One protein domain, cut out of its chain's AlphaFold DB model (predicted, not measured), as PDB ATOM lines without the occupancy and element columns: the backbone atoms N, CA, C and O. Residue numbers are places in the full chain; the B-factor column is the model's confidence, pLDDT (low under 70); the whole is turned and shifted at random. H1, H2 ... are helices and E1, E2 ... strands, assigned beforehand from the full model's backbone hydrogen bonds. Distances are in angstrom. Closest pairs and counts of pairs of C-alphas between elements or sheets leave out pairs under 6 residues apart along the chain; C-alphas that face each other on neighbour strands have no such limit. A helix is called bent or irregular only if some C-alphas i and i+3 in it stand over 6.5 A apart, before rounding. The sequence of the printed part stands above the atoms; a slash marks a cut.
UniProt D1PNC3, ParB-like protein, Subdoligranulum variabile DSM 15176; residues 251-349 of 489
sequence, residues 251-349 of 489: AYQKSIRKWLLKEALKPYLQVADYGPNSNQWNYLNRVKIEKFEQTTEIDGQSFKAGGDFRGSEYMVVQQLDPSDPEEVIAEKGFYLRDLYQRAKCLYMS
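What this domain is: This is residues 251 to 349 of the 489 residues of the protein "ParB-like protein" of Subdoligranulum variabile DSM 15176 (UniProt D1PNC3). A strongly twisted wall of four strands has helix H1 over one face and no named helix on the other, while H2, H3 and a long loop, residues 270 to 291, gather beyond one end of the strands. The 99 printed residues run H1 H2 E1 E2 E3 E4 H3; the sheet, in the order E1 E2 E3 E4, is antiparallel, and the class is mixed, helices and strands. The whole is compact, radius of gyration of the C-alphas 14.0 A, yet elongated, spanning 48 by 26 by 18 A.

Where its parts are: H1, residues 251 to 264, begins at C-alpha 251 (-13.098, -4.503, 1.909) and measures 18.5 A. H2 is residues 266 to 269, 5.0 A. E1, residues 292 to 298, E2, 301 to 307, E3, 314 to 320, and E4, 328 to 335, measure 18.3, 19.8, 19.1 and 20.0 A. H3, residues 336 to 347, 14.5 A, ends at C-alpha 347 (1.036, 13.473, -3.664). H1 is only just irregular, with C-alphas 261 and 264 6.7 A apart; H3 is irregular, with C-alphas 338 and 341 7.3 A apart.

How they stand to each other: E1 to E4 form a meander, each strand the antiparallel neighbour of the one before, in three hairpins: N 294 and O 305 are at 2.8 A, N 306 and O 316 at 2.9 A, N 317 and O 332 at 2.9 A. H1 is on the sheet, two layers; its closest C-alphas to E1 are Ser 255 and Ile 298, 6.9 A. H1 touches H3 with residues 257 to 261 alone, closest C-alphas Leu 261 and Ala 343, 6.6 A, at a steep tilt of 64 degrees. H2 is close to but not clearly touching H3, closest C-alphas Leu 269 and Ala 343, 6.5 A. O i to N i+4 pairs are within hydrogen-bond range in 9 of 10 for H1 and 6 of 8 for H3; H2 is too short for one.

The domain as a whole: The C-alphas farthest apart, Pro 276 and Ser 323, are 48.0 A apart. The printed part has no cut; H2 to E1 is the long link. Mean pLDDT of the printed part is 89.4, with residues 310 to 312 under 70.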
ATOM      1  N   ALA A 251     -14.341  -4.038   2.520       93.25
ATOM      2  CA  ALA A 251     -13.098  -4.503   1.909       93.25
ATOM      3  C   ALA A 251     -12.960  -3.987   0.465       93.25
ATOM      4  O   ALA A 251     -11.969  -3.322   0.145       93.25
ATOM      5  N   TYR A 252     -13.991  -4.178  -0.365       93.50
ATOM      6  CA  TYR A 252     -14.025  -3.649  -1.728       93.50
ATOM      7  C   TYR A 252     -14.012  -2.125  -1.747       93.50
ATOM      8  O   TYR A 252     -13.270  -1.544  -2.533       93.50
ATOM      9  N   GLN A 253     -14.730  -1.447  -0.844       94.00
ATOM     10  CA  GLN A 253     -14.667   0.015  -0.744       94.00
ATOM     11  C   GLN A 253     -13.233   0.518  -0.519       94.00
ATOM     12  O   GLN A 253     -12.828   1.522  -1.108       94.00
ATOM     13  N   LYS A 254     -12.432  -0.161   0.314       93.38
ATOM     14  CA  LYS A 254     -11.014   0.182   0.516       93.38
ATOM     15  C   LYS A 254     -10.192  -0.032  -0.757       93.38
ATOM     16  O   LYS A 254      -9.392   0.845  -1.098       93.38
ATOM     17  N   SER A 255     -10.392  -1.149  -1.456       94.38
ATOM     18  CA  SER A 255      -9.713  -1.433  -2.725       94.38
ATOM     19  C   SER A 255     -10.104  -0.425  -3.820       94.38
ATOM     20  O   SER A 255      -9.221   0.122  -4.481       94.38
ATOM     21  N   ILE A 256     -11.387  -0.059  -3.919       94.38
ATOM     22  CA  ILE A 256     -11.916   0.987  -4.809       94.38
ATOM     23  C   ILE A 256     -11.275   2.338  -4.493       94.38
ATOM     24  O   ILE A 256     -10.722   2.963  -5.390       94.38
ATOM     25  N   ARG A 257     -11.265   2.787  -3.226       94.06
ATOM     26  CA  ARG A 257     -10.609   4.054  -2.836       94.06
ATOM     27  C   ARG A 257      -9.136   4.066  -3.238       94.06
ATOM     28  O   ARG A 257      -8.642   5.075  -3.730       94.06
ATOM     29  N   LYS A 258      -8.427   2.952  -3.038       94.06
ATOM     30  CA  LYS A 258      -7.017   2.814  -3.427       94.06
ATOM     31  C   LYS A 258      -6.838   2.925  -4.941       94.06
ATOM     32  O   LYS A 258      -5.934   3.636  -5.371       94.06
ATOM     33  N   TRP A 259      -7.670   2.240  -5.720       94.50
ATOM     34  CA  TRP A 259      -7.655   2.315  -7.179       94.50
ATOM     35  C   TRP A 259      -7.993   3.726  -7.677       94.50
ATOM     36  O   TRP A 259      -7.238   4.281  -8.469       94.50
ATOM     37  N   LEU A 260      -9.037   4.361  -7.135       92.94
ATOM     38  CA  LEU A 260      -9.406   5.743  -7.448       92.94
ATOM     39  C   LEU A 260      -8.236   6.700  -7.223       92.94
ATOM     40  O   LEU A 260      -7.904   7.483  -8.105       92.94
ATOM     41  N   LEU A 261      -7.582   6.605  -6.062       94.06
ATOM     42  CA  LEU A 261      -6.432   7.439  -5.720       94.06
ATOM     43  C   LEU A 261      -5.261   7.236  -6.679       94.06
ATOM     44  O   LEU A 261      -4.656   8.210  -7.109       94.06
ATOM     45  N   LYS A 262      -4.910   5.976  -6.959       94.62
ATOM     46  CA  LYS A 262      -3.653   5.627  -7.631       94.62
ATOM     47  C   LYS A 262      -3.747   5.551  -9.147       94.62
ATOM     48  O   LYS A 262      -2.716   5.700  -9.793       94.62
ATOM     49  N   GLU A 263      -4.938   5.345  -9.688       92.25
ATOM     50  CA  GLU A 263      -5.155   5.129 -11.116       92.25
ATOM     51  C   GLU A 263      -6.137   6.168 -11.663       92.25
ATOM     52  O   GLU A 263      -5.706   7.139 -12.285       92.25
ATOM     53  N   ALA A 264      -7.436   6.026 -11.378       90.44
ATOM     54  CA  ALA A 264      -8.489   6.791 -12.055       90.44
ATOM     55  C   ALA A 264      -8.368   8.313 -11.865       90.44
ATOM     56  O   ALA A 264      -8.542   9.078 -12.810       90.44
ATOM     57  N   LEU A 265      -8.043   8.767 -10.649       91.25
ATOM     58  CA  LEU A 265      -7.936  10.193 -10.325       91.25
ATOM     59  C   LEU A 265      -6.503  10.697 -10.215       91.25
ATOM     60  O   LEU A 265      -6.293  11.887  -9.973       91.25
ATOM     61  N   LYS A 266      -5.508   9.829 -10.396       93.31
ATOM     62  CA  LYS A 266      -4.097  10.191 -10.237       93.31
ATOM     63  C   LYS A 266      -3.691  11.445 -11.030       93.31
ATOM     64  O   LYS A 266      -3.051  12.299 -10.416       93.31
ATOM     65  N   PRO A 267      -4.080  11.631 -12.312       91.62
ATOM     66  CA  PRO A 267      -3.702  12.827 -13.074       91.62
ATOM     67  C   PRO A 267      -4.172  14.136 -12.432       91.62
ATOM     68  O   PRO A 267      -3.497  15.154 -12.540       91.62
ATOM     69  N   TYR A 268      -5.310  14.101 -11.736       90.62
ATOM     70  CA  TYR A 268      -5.903  15.253 -11.062       90.62
ATOM     71  C   TYR A 268      -5.298  15.463  -9.671       90.62
ATOM     72  O   TYR A 268      -4.963  16.581  -9.294       90.62
ATOM     73  N   LEU A 269      -5.116  14.376  -8.916       92.06
ATOM     74  CA  LEU A 269      -4.597  14.419  -7.550       92.06
ATOM     75  C   LEU A 269      -3.110  14.788  -7.487       92.06
ATOM     76  O   LEU A 269      -2.681  15.337  -6.476       92.06
ATOM     77  N   GLN A 270      -2.329  14.505  -8.533       93.00
ATOM     78  CA  GLN A 270      -0.899  14.836  -8.600       93.00
ATOM     79  C   GLN A 270      -0.616  16.327  -8.809       93.00
ATOM     80  O   GLN A 270       0.451  16.792  -8.425       93.00
ATOM     81  N   VAL A 271      -1.549  17.063  -9.415       91.62
ATOM     82  CA  VAL A 271      -1.422  18.509  -9.686       91.62
ATOM     83  C   VAL A 271      -2.282  19.359  -8.742       91.62
ATOM     84  O   VAL A 271      -2.433  20.563  -8.942       91.62
ATOM     85  N   ALA A 272      -2.881  18.719  -7.739       91.44
ATOM     86  CA  ALA A 272      -3.706  19.353  -6.723       91.44
ATOM     87  C   ALA A 272      -2.857  20.193  -5.751       91.44
ATOM     88  O   ALA A 272      -1.685  19.901  -5.516       91.44
ATOM     89  N   ASP A 273      -3.467  21.220  -5.164       90.19
ATOM     90  CA  ASP A 273      -2.818  22.067  -4.161       90.19
ATOM     91  C   ASP A 273      -2.965  21.412  -2.784       90.19
ATOM     92  O   ASP A 273      -4.086  21.205  -2.320       90.19
ATOM     93  N   TYR A 274      -1.855  21.084  -2.120       91.69
ATOM     94  CA  TYR A 274      -1.838  20.530  -0.758       91.69
ATOM     95  C   TYR A 274      -1.164  21.454   0.258       91.69
ATOM     96  O   TYR A 274      -0.887  21.020   1.382       91.69
ATOM     97  N   GLY A 275      -0.899  22.703  -0.127       87.12
ATOM     98  CA  GLY A 275      -0.197  23.668   0.700       87.12
ATOM     99  C   GLY A 275      -0.962  24.052   1.975       87.12
ATOM    100  O   GLY A 275      -2.094  23.612   2.202       87.12
ATOM    101  N   PRO A 276      -0.382  24.920   2.823       83.19
ATOM    102  CA  PRO A 276      -0.946  25.277   4.132       83.19
ATOM    103  C   PRO A 276      -2.374  25.848   4.102       83.19
ATOM    104  O   PRO A 276      -3.115  25.698   5.069       83.19
ATOM    105  N   ASN A 277      -2.776  26.471   2.989       85.19
ATOM    106  CA  ASN A 277      -4.108  27.064   2.810       85.19
ATOM    107  C   ASN A 277      -5.122  26.108   2.148       85.19
ATOM    108  O   ASN A 277      -6.282  26.474   1.926       85.19
ATOM    109  N   SER A 278      -4.687  24.892   1.816       89.31
ATOM    110  CA  SER A 278      -5.510  23.855   1.207       89.31
ATOM    111  C   SER A 278      -6.075  22.893   2.256       89.31
ATOM    112  O   SER A 278      -5.415  22.521   3.226       89.31
ATOM    113  N   ASN A 279      -7.311  22.456   2.052       91.25
ATOM    114  CA  ASN A 279      -8.049  21.520   2.885       91.25
ATOM    115  C   ASN A 279      -8.939  20.612   2.018       91.25
ATOM    116  O   ASN A 279      -8.977  20.722   0.790       91.25
ATOM    117  N   GLN A 280      -9.688  19.713   2.661       91.75
ATOM    118  CA  GLN A 280     -10.498  18.717   1.960       91.75
ATOM    119  C   GLN A 280     -11.570  19.291   1.018       91.75
ATOM    120  O   GLN A 280     -12.085  18.544   0.194       91.75
ATOM    121  N   TRP A 281     -11.898  20.580   1.127       89.94
ATOM    122  CA  TRP A 281     -12.928  21.255   0.336       89.94
ATOM    123  C   TRP A 281     -12.384  22.078  -0.834       89.94
ATOM    124  O   TRP A 281     -13.172  22.579  -1.623       89.94
ATOM    125  N   ASN A 282     -11.069  22.312  -0.916       89.00
ATOM    126  CA  ASN A 282     -10.508  23.220  -1.925       89.00
ATOM    127  C   ASN A 282      -9.223  22.719  -2.600       89.00
ATOM    128  O   ASN A 282      -8.744  23.376  -3.527       89.00
ATOM    129  N   TYR A 283      -8.693  21.555  -2.201       89.75
ATOM    130  CA  TYR A 283      -7.443  21.013  -2.746       89.75
ATOM    131  C   TYR A 283      -7.473  20.770  -4.266       89.75
ATOM    132  O   TYR A 283      -6.431  20.730  -4.917       89.75
ATOM    133  N   LEU A 284      -8.671  20.687  -4.854       88.69
ATOM    134  CA  LEU A 284      -8.894  20.503  -6.289       88.69
ATOM    135  C   LEU A 284      -9.391  21.754  -7.025       88.69
ATOM    136  O   LEU A 284      -9.636  21.674  -8.223       88.69
ATOM    137  N   ASN A 285      -9.490  22.925  -6.385       85.50
ATOM    138  CA  ASN A 285     -10.069  24.132  -7.006       85.50
ATOM    139  C   ASN A 285      -9.365  24.591  -8.295       85.50
ATOM    140  O   ASN A 285      -9.945  25.322  -9.095       85.50
ATOM    141  N   ARG A 286      -8.105  24.191  -8.490       81.75
ATOM    142  CA  ARG A 286      -7.295  24.520  -9.675       81.75
ATOM    143  C   ARG A 286      -7.278  23.408 -10.723       81.75
ATOM    144  O   ARG A 286      -6.633  23.554 -11.757       81.75
ATOM    145  N   VAL A 287      -7.971  22.305 -10.458       86.38
ATOM    146  CA  VAL A 287      -7.967  21.108 -11.288       86.38
ATOM    147  C   VAL A 287      -9.313  20.982 -11.983       86.38
ATOM    148  O   VAL A 287     -10.350  20.794 -11.351       86.38
ATOM    149  N   LYS A 288      -9.308  21.068 -13.315       85.62
ATOM    150  CA  LYS A 288     -10.506  20.808 -14.110       85.62
ATOM    151  C   LYS A 288     -10.654  19.301 -14.306       85.62
ATOM    152  O   LYS A 288      -9.871  18.699 -15.036       85.62
ATOM    153  N   ILE A 289     -11.660  18.715 -13.666       82.88
ATOM    154  CA  ILE A 289     -11.982  17.294 -13.809       82.88
ATOM    155  C   ILE A 289     -13.109  17.160 -14.827       82.88
ATOM    156  O   ILE A 289     -14.190  17.721 -14.650       82.88
ATOM    157  N   GLU A 290     -12.842  16.454 -15.919       82.94
ATOM    158  CA  GLU A 290     -13.867  16.140 -16.911       82.94
ATOM    159  C   GLU A 290     -14.709  14.952 -16.441       82.94
ATOM    160  O   GLU A 290     -14.278  14.152 -15.607       82.94
ATOM    161  N   LYS A 291     -15.933  14.840 -16.966       87.19
ATOM    162  CA  LYS A 291     -16.765  13.666 -16.705       87.19
ATOM    163  C   LYS A 291     -16.024  12.424 -17.198       87.19
ATOM    164  O   LYS A 291     -15.601  12.390 -18.351       87.19
ATOM    165  N   PHE A 292     -15.931  11.402 -16.355       86.81
ATOM    166  CA  PHE A 292     -15.360  10.117 -16.743       86.81
ATOM    167  C   PHE A 292     -16.263   8.961 -16.330       86.81
ATOM    168  O   PHE A 292     -17.090   9.076 -15.423       86.81
ATOM    169  N   GLU A 293     -16.061   7.842 -17.009       90.00
ATOM    170  CA  GLU A 293     -16.675   6.556 -16.724       90.00
ATOM    171  C   GLU A 293     -15.627   5.480 -17.002       90.00
ATOM    172  O   GLU A 293     -14.995   5.487 -18.060       90.00
ATOM    173  N   GLN A 294     -15.388   4.600 -16.036       90.06
ATOM    174  CA  GLN A 294     -14.363   3.573 -16.134       90.06
ATOM    175  C   GLN A 294     -14.830   2.287 -15.462       90.06
ATOM    176  O   GLN A 294     -15.284   2.298 -14.318       90.06
ATOM    177  N   THR A 295     -14.664   1.175 -16.171       93.25
ATOM    178  CA  THR A 295     -14.859  -0.168 -15.625       93.25
ATOM    179  C   THR A 295     -13.508  -0.754 -15.238       93.25
ATOM    180  O   THR A 295     -12.518  -0.595 -15.955       93.25
ATOM    181  N   THR A 296     -13.451  -1.409 -14.086       92.12
ATOM    182  CA  THR A 296     -12.246  -2.043 -13.558       92.12
ATOM    183  C   THR A 296     -12.599  -3.325 -12.817       92.12
ATOM    184  O   THR A 296     -13.732  -3.507 -12.376       92.12
ATOM    185  N   GLU A 297     -11.619  -4.206 -12.672       92.69
ATOM    186  CA  GLU A 297     -11.748  -5.438 -11.910       92.69
ATOM    187  C   GLU A 297     -10.916  -5.321 -10.633       92.69
ATOM    188  O   GLU A 297      -9.732  -4.975 -10.670       92.69
ATOM    189  N   ILE A 298     -11.548  -5.567  -9.489       88.75
ATOM    190  CA  ILE A 298     -10.937  -5.450  -8.168       88.75
ATOM    191  C   ILE A 298     -11.195  -6.751  -7.424       88.75
ATOM    192  O   ILE A 298     -12.340  -7.079  -7.126       88.75
ATOM    193  N   ASP A 299     -10.121  -7.483  -7.128       86.62
ATOM    194  CA  ASP A 299     -10.163  -8.752  -6.394       86.62
ATOM    195  C   ASP A 299     -11.170  -9.762  -7.005       86.62
ATOM    196  O   ASP A 299     -11.886 -10.459  -6.288       86.62
ATOM    197  N   GLY A 300     -11.237  -9.818  -8.345       86.12
ATOM    198  CA  GLY A 300     -12.122 -10.711  -9.114       86.12
ATOM    199  C   GLY A 300     -13.562 -10.214  -9.293       86.12
ATOM    200  O   GLY A 300     -14.386 -10.922  -9.867       86.12
ATOM    201  N   GLN A 301     -13.883  -9.015  -8.802       89.94
ATOM    202  CA  GLN A 301     -15.205  -8.409  -8.928       89.94
ATOM    203  C   GLN A 301     -15.166  -7.221  -9.898       89.94
ATOM    204  O   GLN A 301     -14.275  -6.372  -9.833       89.94
ATOM    205  N   SER A 302     -16.161  -7.146 -10.782       94.25
ATOM    206  CA  SER A 302     -16.303  -6.051 -11.744       94.25
ATOM    207  C   SER A 302     -16.972  -4.830 -11.107       94.25
ATOM    208  O   SER A 302     -18.036  -4.933 -10.487       94.25
ATOM    209  N   PHE A 303     -16.355  -3.662 -11.279       94.75
ATOM    210  CA  PHE A 303     -16.864  -2.379 -10.812       94.75
ATOM    211  C   PHE A 303     -16.866  -1.357 -11.935       94.75
ATOM    212  O   PHE A 303     -15.903  -1.226 -12.688       94.75
ATOM    213  N   LYS A 304     -17.925  -0.560 -11.982       94.31
ATOM    214  CA  LYS A 304     -18.058   0.602 -12.847       94.31
ATOM    215  C   LYS A 304     -18.073   1.858 -11.993       94.31
ATOM    216  O   LYS A 304     -18.905   1.997 -11.105       94.31
ATOM    217  N   ALA A 305     -17.153   2.773 -12.245       91.69
ATOM    218  CA  ALA A 305     -17.080   4.055 -11.565       91.69
ATOM    219  C   ALA A 305     -17.338   5.182 -12.563       91.69
ATOM    220  O   ALA A 305     -16.732   5.218 -13.631       91.69
ATOM    221  N   GLY A 306     -18.214   6.115 -12.204       88.88
ATOM    222  CA  GLY A 306     -18.487   7.308 -12.995       88.88
ATOM    223  C   GLY A 306     -18.517   8.553 -12.121       88.88
ATOM    224  O   GLY A 306     -19.057   8.533 -11.015       88.88
ATOM    225  N   GLY A 307     -17.943   9.646 -12.614       82.31
ATOM    226  CA  GLY A 307     -17.948  10.935 -11.925       82.31
ATOM    227  C   GLY A 307     -18.419  12.053 -12.846       82.31
ATOM    228  O   GLY A 307     -17.852  12.235 -13.920       82.31
ATOM    229  N   ASP A 308     -19.442  12.802 -12.423       77.62
ATOM    230  CA  ASP A 308     -19.848  14.069 -13.044       77.62
ATOM    231  C   ASP A 308     -19.532  15.215 -12.079       77.62
ATOM    232  O   ASP A 308     -20.251  15.472 -11.114       77.62
ATOM    233  N   PHE A 309     -18.414  15.893 -12.320       72.94
ATOM    234  CA  PHE A 309     -17.857  16.890 -11.409       72.94
ATOM    235  C   PHE A 309     -18.483  18.270 -11.661       72.94
ATOM    236  O   PHE A 309     -17.832  19.195 -12.144       72.94
ATOM    237  N   ARG A 310     -19.779  18.412 -11.349       59.41
ATOM    238  CA  ARG A 310     -20.539  19.674 -11.457       59.41
ATOM    239  C   ARG A 310     -20.969  20.164 -10.084       59.41
ATOM    240  O   ARG A 310     -22.006  19.739  -9.579       59.41
ATOM    241  N   GLY A 311     -20.169  21.028  -9.456       58.25
ATOM    242  CA  GLY A 311     -20.462  21.673  -8.159       58.25
ATOM    243  C   GLY A 311     -20.681  20.731  -6.960       58.25
ATOM    244  O   GLY A 311     -20.736  21.190  -5.827       58.25
ATOM    245  N   SER A 312     -20.788  19.424  -7.200       56.50
ATOM    246  CA  SER A 312     -21.019  18.350  -6.246       56.50
ATOM    247  C   SER A 312     -19.928  17.301  -6.476       56.50
ATOM    248  O   SER A 312     -19.899  16.590  -7.471       56.50
ATOM    249  N   GLU A 313     -18.950  17.299  -5.575       74.69
ATOM    250  CA  GLU A 313     -17.663  16.598  -5.677       74.69
ATOM    251  C   GLU A 313     -17.777  15.098  -5.347       74.69
ATOM    252  O   GLU A 313     -17.094  14.595  -4.448       74.69
ATOM    253  N   TYR A 314     -18.679  14.374  -6.012       85.19
ATOM    254  CA  TYR A 314     -18.886  12.948  -5.767       85.19
ATOM    255  C   TYR A 314     -18.893  12.124  -7.053       85.19
ATOM    256  O   TYR A 314     -19.223  12.605  -8.134       85.19
ATOM    257  N   MET A 315     -18.508  10.862  -6.919       88.81
ATOM    258  CA  MET A 315     -18.574   9.843  -7.960       88.81
ATOM    259  C   MET A 315     -19.461   8.702  -7.483       88.81
ATOM    260  O   MET A 315     -19.513   8.410  -6.288       88.81
ATOM    261  N   VAL A 316     -20.138   8.046  -8.413       92.00
ATOM    262  CA  VAL A 316     -20.914   6.842  -8.134       92.00
ATOM    263  C   VAL A 316     -20.092   5.648  -8.582       92.00
ATOM    264  O   VAL A 316     -19.610   5.597  -9.714       92.00
ATOM    265  N   VAL A 317     -19.919   4.693  -7.677       93.62
ATOM    266  CA  VAL A 317     -19.324   3.396  -7.981       93.62
ATOM    267  C   VAL A 317     -20.412   2.345  -7.884       93.62
ATOM    268  O   VAL A 317     -21.133   2.289  -6.892       93.62
ATOM    269  N   GLN A 318     -20.516   1.526  -8.918       94.75
ATOM    270  CA  GLN A 318     -21.486   0.459  -9.081       94.75
ATOM    271  C   GLN A 318     -20.736  -0.867  -9.153       94.75
ATOM    272  O   GLN A 318     -19.824  -1.038  -9.961       94.75
ATOM    273  N   GLN A 319     -21.104  -1.802  -8.291       95.06
ATOM    274  CA  GLN A 319     -20.695  -3.193  -8.397       95.06
ATOM    275  C   GLN A 319     -21.574  -3.865  -9.446       95.06
ATOM    276  O   GLN A 319     -22.793  -3.904  -9.281       95.06
ATOM    277  N   LEU A 320     -20.961  -4.375 -10.509       94.31
ATOM    278  CA  LEU A 320     -21.680  -5.028 -11.601       94.31
ATOM    279  C   LEU A 320     -21.858  -6.520 -11.317       94.31
ATOM    280  O   LEU A 320     -21.020  -7.129 -10.637       94.31
ATOM    281  N   ASP A 321     -22.932  -7.105 -11.847       91.12
ATOM    282  CA  ASP A 321     -23.106  -8.556 -11.856       91.12
ATOM    283  C   ASP A 321     -22.061  -9.190 -12.790       91.12
ATOM    284  O   ASP A 321     -21.981  -8.825 -13.966       91.12
ATOM    285  N   PRO A 322     -21.234 -10.137 -12.305       87.31
ATOM    286  CA  PRO A 322     -20.270 -10.833 -13.156       87.31
ATOM    287  C   PRO A 322     -20.908 -11.590 -14.331       87.31
ATOM    288  O   PRO A 322     -20.240 -11.831 -15.334       87.31
ATOM    289  N   SER A 323     -22.178 -11.987 -14.204       89.00
ATOM    290  CA  SER A 323     -22.927 -12.735 -15.221       89.00
ATOM    291  C   SER A 323     -23.613 -11.822 -16.241       89.00
ATOM    292  O   SER A 323     -23.865 -12.259 -17.363       89.00
ATOM    293  N   ASP A 324     -23.917 -10.578 -15.857       89.81
ATOM    294  CA  ASP A 324     -24.566  -9.571 -16.699       89.81
ATOM    295  C   ASP A 324     -24.063  -8.155 -16.338       89.81
ATOM    296  O   ASP A 324     -24.552  -7.539 -15.390       89.81
ATOM    297  N   PRO A 325     -23.090  -7.598 -17.081       86.31
ATOM    298  CA  PRO A 325     -22.504  -6.291 -16.777       86.31
ATOM    299  C   PRO A 325     -23.461  -5.090 -16.869       86.31
ATOM    300  O   PRO A 325     -23.084  -3.995 -16.446       86.31
ATOM    301  N   GLU A 326     -24.666  -5.259 -17.422       90.31
ATOM    302  CA  GLU A 326     -25.704  -4.220 -17.417       90.31
ATOM    303  C   GLU A 326     -26.502  -4.203 -16.101       90.31
ATOM    304  O   GLU A 326     -27.224  -3.244 -15.822       90.31
ATOM    305  N   GLU A 327     -26.357  -5.233 -15.266       93.38
ATOM    306  CA  GLU A 327     -27.009  -5.360 -13.970       93.38
ATOM    307  C   GLU A 327     -26.099  -4.854 -12.841       93.38
ATOM    308  O   GLU A 327     -24.934  -5.236 -12.709       93.38
ATOM    309  N   VAL A 328     -26.642  -3.985 -11.985       93.94
ATOM    310  CA  VAL A 328     -25.915  -3.420 -10.839       93.94
ATOM    311  C   VAL A 328     -26.348  -4.130  -9.567       93.94
ATOM    312  O   VAL A 328     -27.508  -4.061  -9.182       93.94
ATOM    313  N   ILE A 329     -25.409  -4.761  -8.867       93.12
ATOM    314  CA  ILE A 329     -25.643  -5.429  -7.580       93.12
ATOM    315  C   ILE A 329     -25.828  -4.391  -6.471       93.12
ATOM    316  O   ILE A 329     -26.822  -4.405  -5.744       93.12
ATOM    317  N   ALA A 330     -24.870  -3.477  -6.348       92.88
ATOM    318  CA  ALA A 330     -24.815  -2.475  -5.292       92.88
ATOM    319  C   ALA A 330     -24.172  -1.196  -5.825       92.88
ATOM    320  O   ALA A 330     -23.335  -1.243  -6.725       92.88
ATOM    321  N   GLU A 331     -24.519  -0.053  -5.248       92.31
ATOM    322  CA  GLU A 331     -23.910   1.225  -5.608       92.31
ATOM    323  C   GLU A 331     -23.545   2.047  -4.377       92.31
ATOM    324  O   GLU A 331     -24.138   1.901  -3.306       92.31
ATOM    325  N   LYS A 332     -22.534   2.905  -4.519       92.44
ATOM    326  CA  LYS A 332     -22.089   3.799  -3.455       92.44
ATOM    327  C   LYS A 332     -21.508   5.091  -4.006       92.44
ATOM    328  O   LYS A 332     -20.694   5.085  -4.928       92.44
ATOM    329  N   GLY A 333     -21.898   6.202  -3.387       91.81
ATOM    330  CA  GLY A 333     -21.283   7.504  -3.616       91.81
ATOM    331  C   GLY A 333     -19.951   7.632  -2.874       91.81
ATOM    332  O   GLY A 333     -19.882   7.373  -1.673       91.81
ATOM    333  N   PHE A 334     -18.906   8.072  -3.570       91.25
ATOM    334  CA  PHE A 334     -17.612   8.432  -2.993       91.25
ATOM    335  C   PHE A 334     -17.360   9.921  -3.202       91.25
ATOM    336  O   PHE A 334     -17.425  10.407  -4.330       91.25
ATOM    337  N   TYR A 335     -17.048  10.648  -2.132       89.94
ATOM    338  CA  TYR A 335     -16.734  12.069  -2.232       89.94
ATOM    339  C   TYR A 335     -15.233  12.296  -2.374       89.94
ATOM    340  O   TYR A 335     -14.430  11.647  -1.703       89.94
ATOM    341  N   LEU A 336     -14.846  13.266  -3.202       88.75
ATOM    342  CA  LEU A 336     -13.438  13.626  -3.387       88.75
ATOM    343  C   LEU A 336     -12.798  14.107  -2.083       88.75
ATOM    344  O   LEU A 336     -11.689  13.693  -1.759       88.75
ATOM    345  N   ARG A 337     -13.528  14.878  -1.269       90.31
ATOM    346  CA  ARG A 337     -13.060  15.310   0.060       90.31
ATOM    347  C   ARG A 337     -12.620  14.143   0.957       90.31
ATOM    348  O   ARG A 337     -11.684  14.294   1.738       90.31
ATOM    349  N   ASP A 338     -13.244  12.969   0.821       91.44
ATOM    350  CA  ASP A 338     -12.920  11.787   1.631       91.44
ATOM    351  C   ASP A 338     -11.583  11.157   1.196       91.44
ATOM    352  O   ASP A 338     -10.955  10.407   1.945       91.44
ATOM    353  N   LEU A 339     -11.113  11.490  -0.009       91.94
ATOM    354  CA  LEU A 339      -9.814  11.086  -0.532       91.94
ATOM    355  C   LEU A 339      -8.686  12.029  -0.092       91.94
ATOM    356  O   LEU A 339      -7.529  11.614  -0.139       91.94
ATOM    357  N   TYR A 340      -8.992  13.248   0.382       93.12
ATOM    358  CA  TYR A 340      -8.011  14.311   0.657       93.12
ATOM    359  C   TYR A 340      -6.829  13.849   1.508       93.12
ATOM    360  O   TYR A 340      -5.687  13.979   1.083       93.12
ATOM    361  N   GLN A 341      -7.074  13.264   2.684       93.88
ATOM    362  CA  GLN A 341      -5.987  12.861   3.589       93.88
ATOM    363  C   GLN A 341      -5.061  11.830   2.939       93.88
ATOM    364  O   GLN A 341      -3.839  11.911   3.037       93.88
ATOM    365  N   ARG A 342      -5.643  10.864   2.220       95.12
ATOM    366  CA  ARG A 342      -4.885   9.811   1.542       95.12
ATOM    367  C   ARG A 342      -4.127  10.363   0.332       95.12
ATOM    368  O   ARG A 342      -2.988   9.967   0.113       95.12
ATOM    369  N   ALA A 343      -4.744  11.272  -0.419       94.56
ATOM    370  CA  ALA A 343      -4.141  11.949  -1.558       94.56
ATOM    371  C   ALA A 343      -2.984  12.853  -1.112       94.56
ATOM    372  O   ALA A 343      -1.894  12.743  -1.660       94.56
ATOM    373  N   LYS A 344      -3.166  13.632  -0.037       94.00
ATOM    374  CA  LYS A 344      -2.113  14.434   0.599       94.00
ATOM    375  C   LYS A 344      -0.918  13.563   0.988       94.00
ATOM    376  O   LYS A 344       0.209  13.880   0.635       94.00
ATOM    377  N   CYS A 345      -1.136  12.411   1.626       92.94
ATOM    378  CA  CYS A 345      -0.039  11.489   1.942       92.94
ATOM    379  C   CYS A 345       0.717  10.960   0.709       92.94
ATOM    380  O   CYS A 345       1.893  10.633   0.828       92.94
ATOM    381  N   LEU A 346       0.047  10.817  -0.439       94.62
ATOM    382  CA  LEU A 346       0.629  10.238  -1.656       94.62
ATOM    383  C   LEU A 346       1.285  11.276  -2.572       94.62
ATOM    384  O   LEU A 346       2.243  10.937  -3.261       94.62
ATOM    385  N   TYR A 347       0.748  12.495  -2.614       94.88
ATOM    386  CA  TYR A 347       1.036  13.473  -3.664       94.88
ATOM    387  C   TYR A 347       1.492  14.841  -3.150       94.88
ATOM    388  O   TYR A 347       1.941  15.651  -3.953       94.88
ATOM    389  N   MET A 348       1.417  15.110  -1.840       93.25
ATOM    390  CA  MET A 348       1.947  16.353  -1.272       93.25
ATOM    391  C   MET A 348       3.460  16.435  -1.483       93.25
ATOM    392  O   MET A 348       4.192  15.498  -1.138       93.25
ATOM    393  N   SER A 349       3.906  17.575  -2.010       90.44
ATOM    394  CA  SER A 349       5.320  17.856  -2.235       90.44
ATOM    395  C   SER A 349       6.096  17.947  -0.913       90.44
ATOM    396  O   SER A 349       5.532  18.209   0.155       90.44
TER     397      SER A 349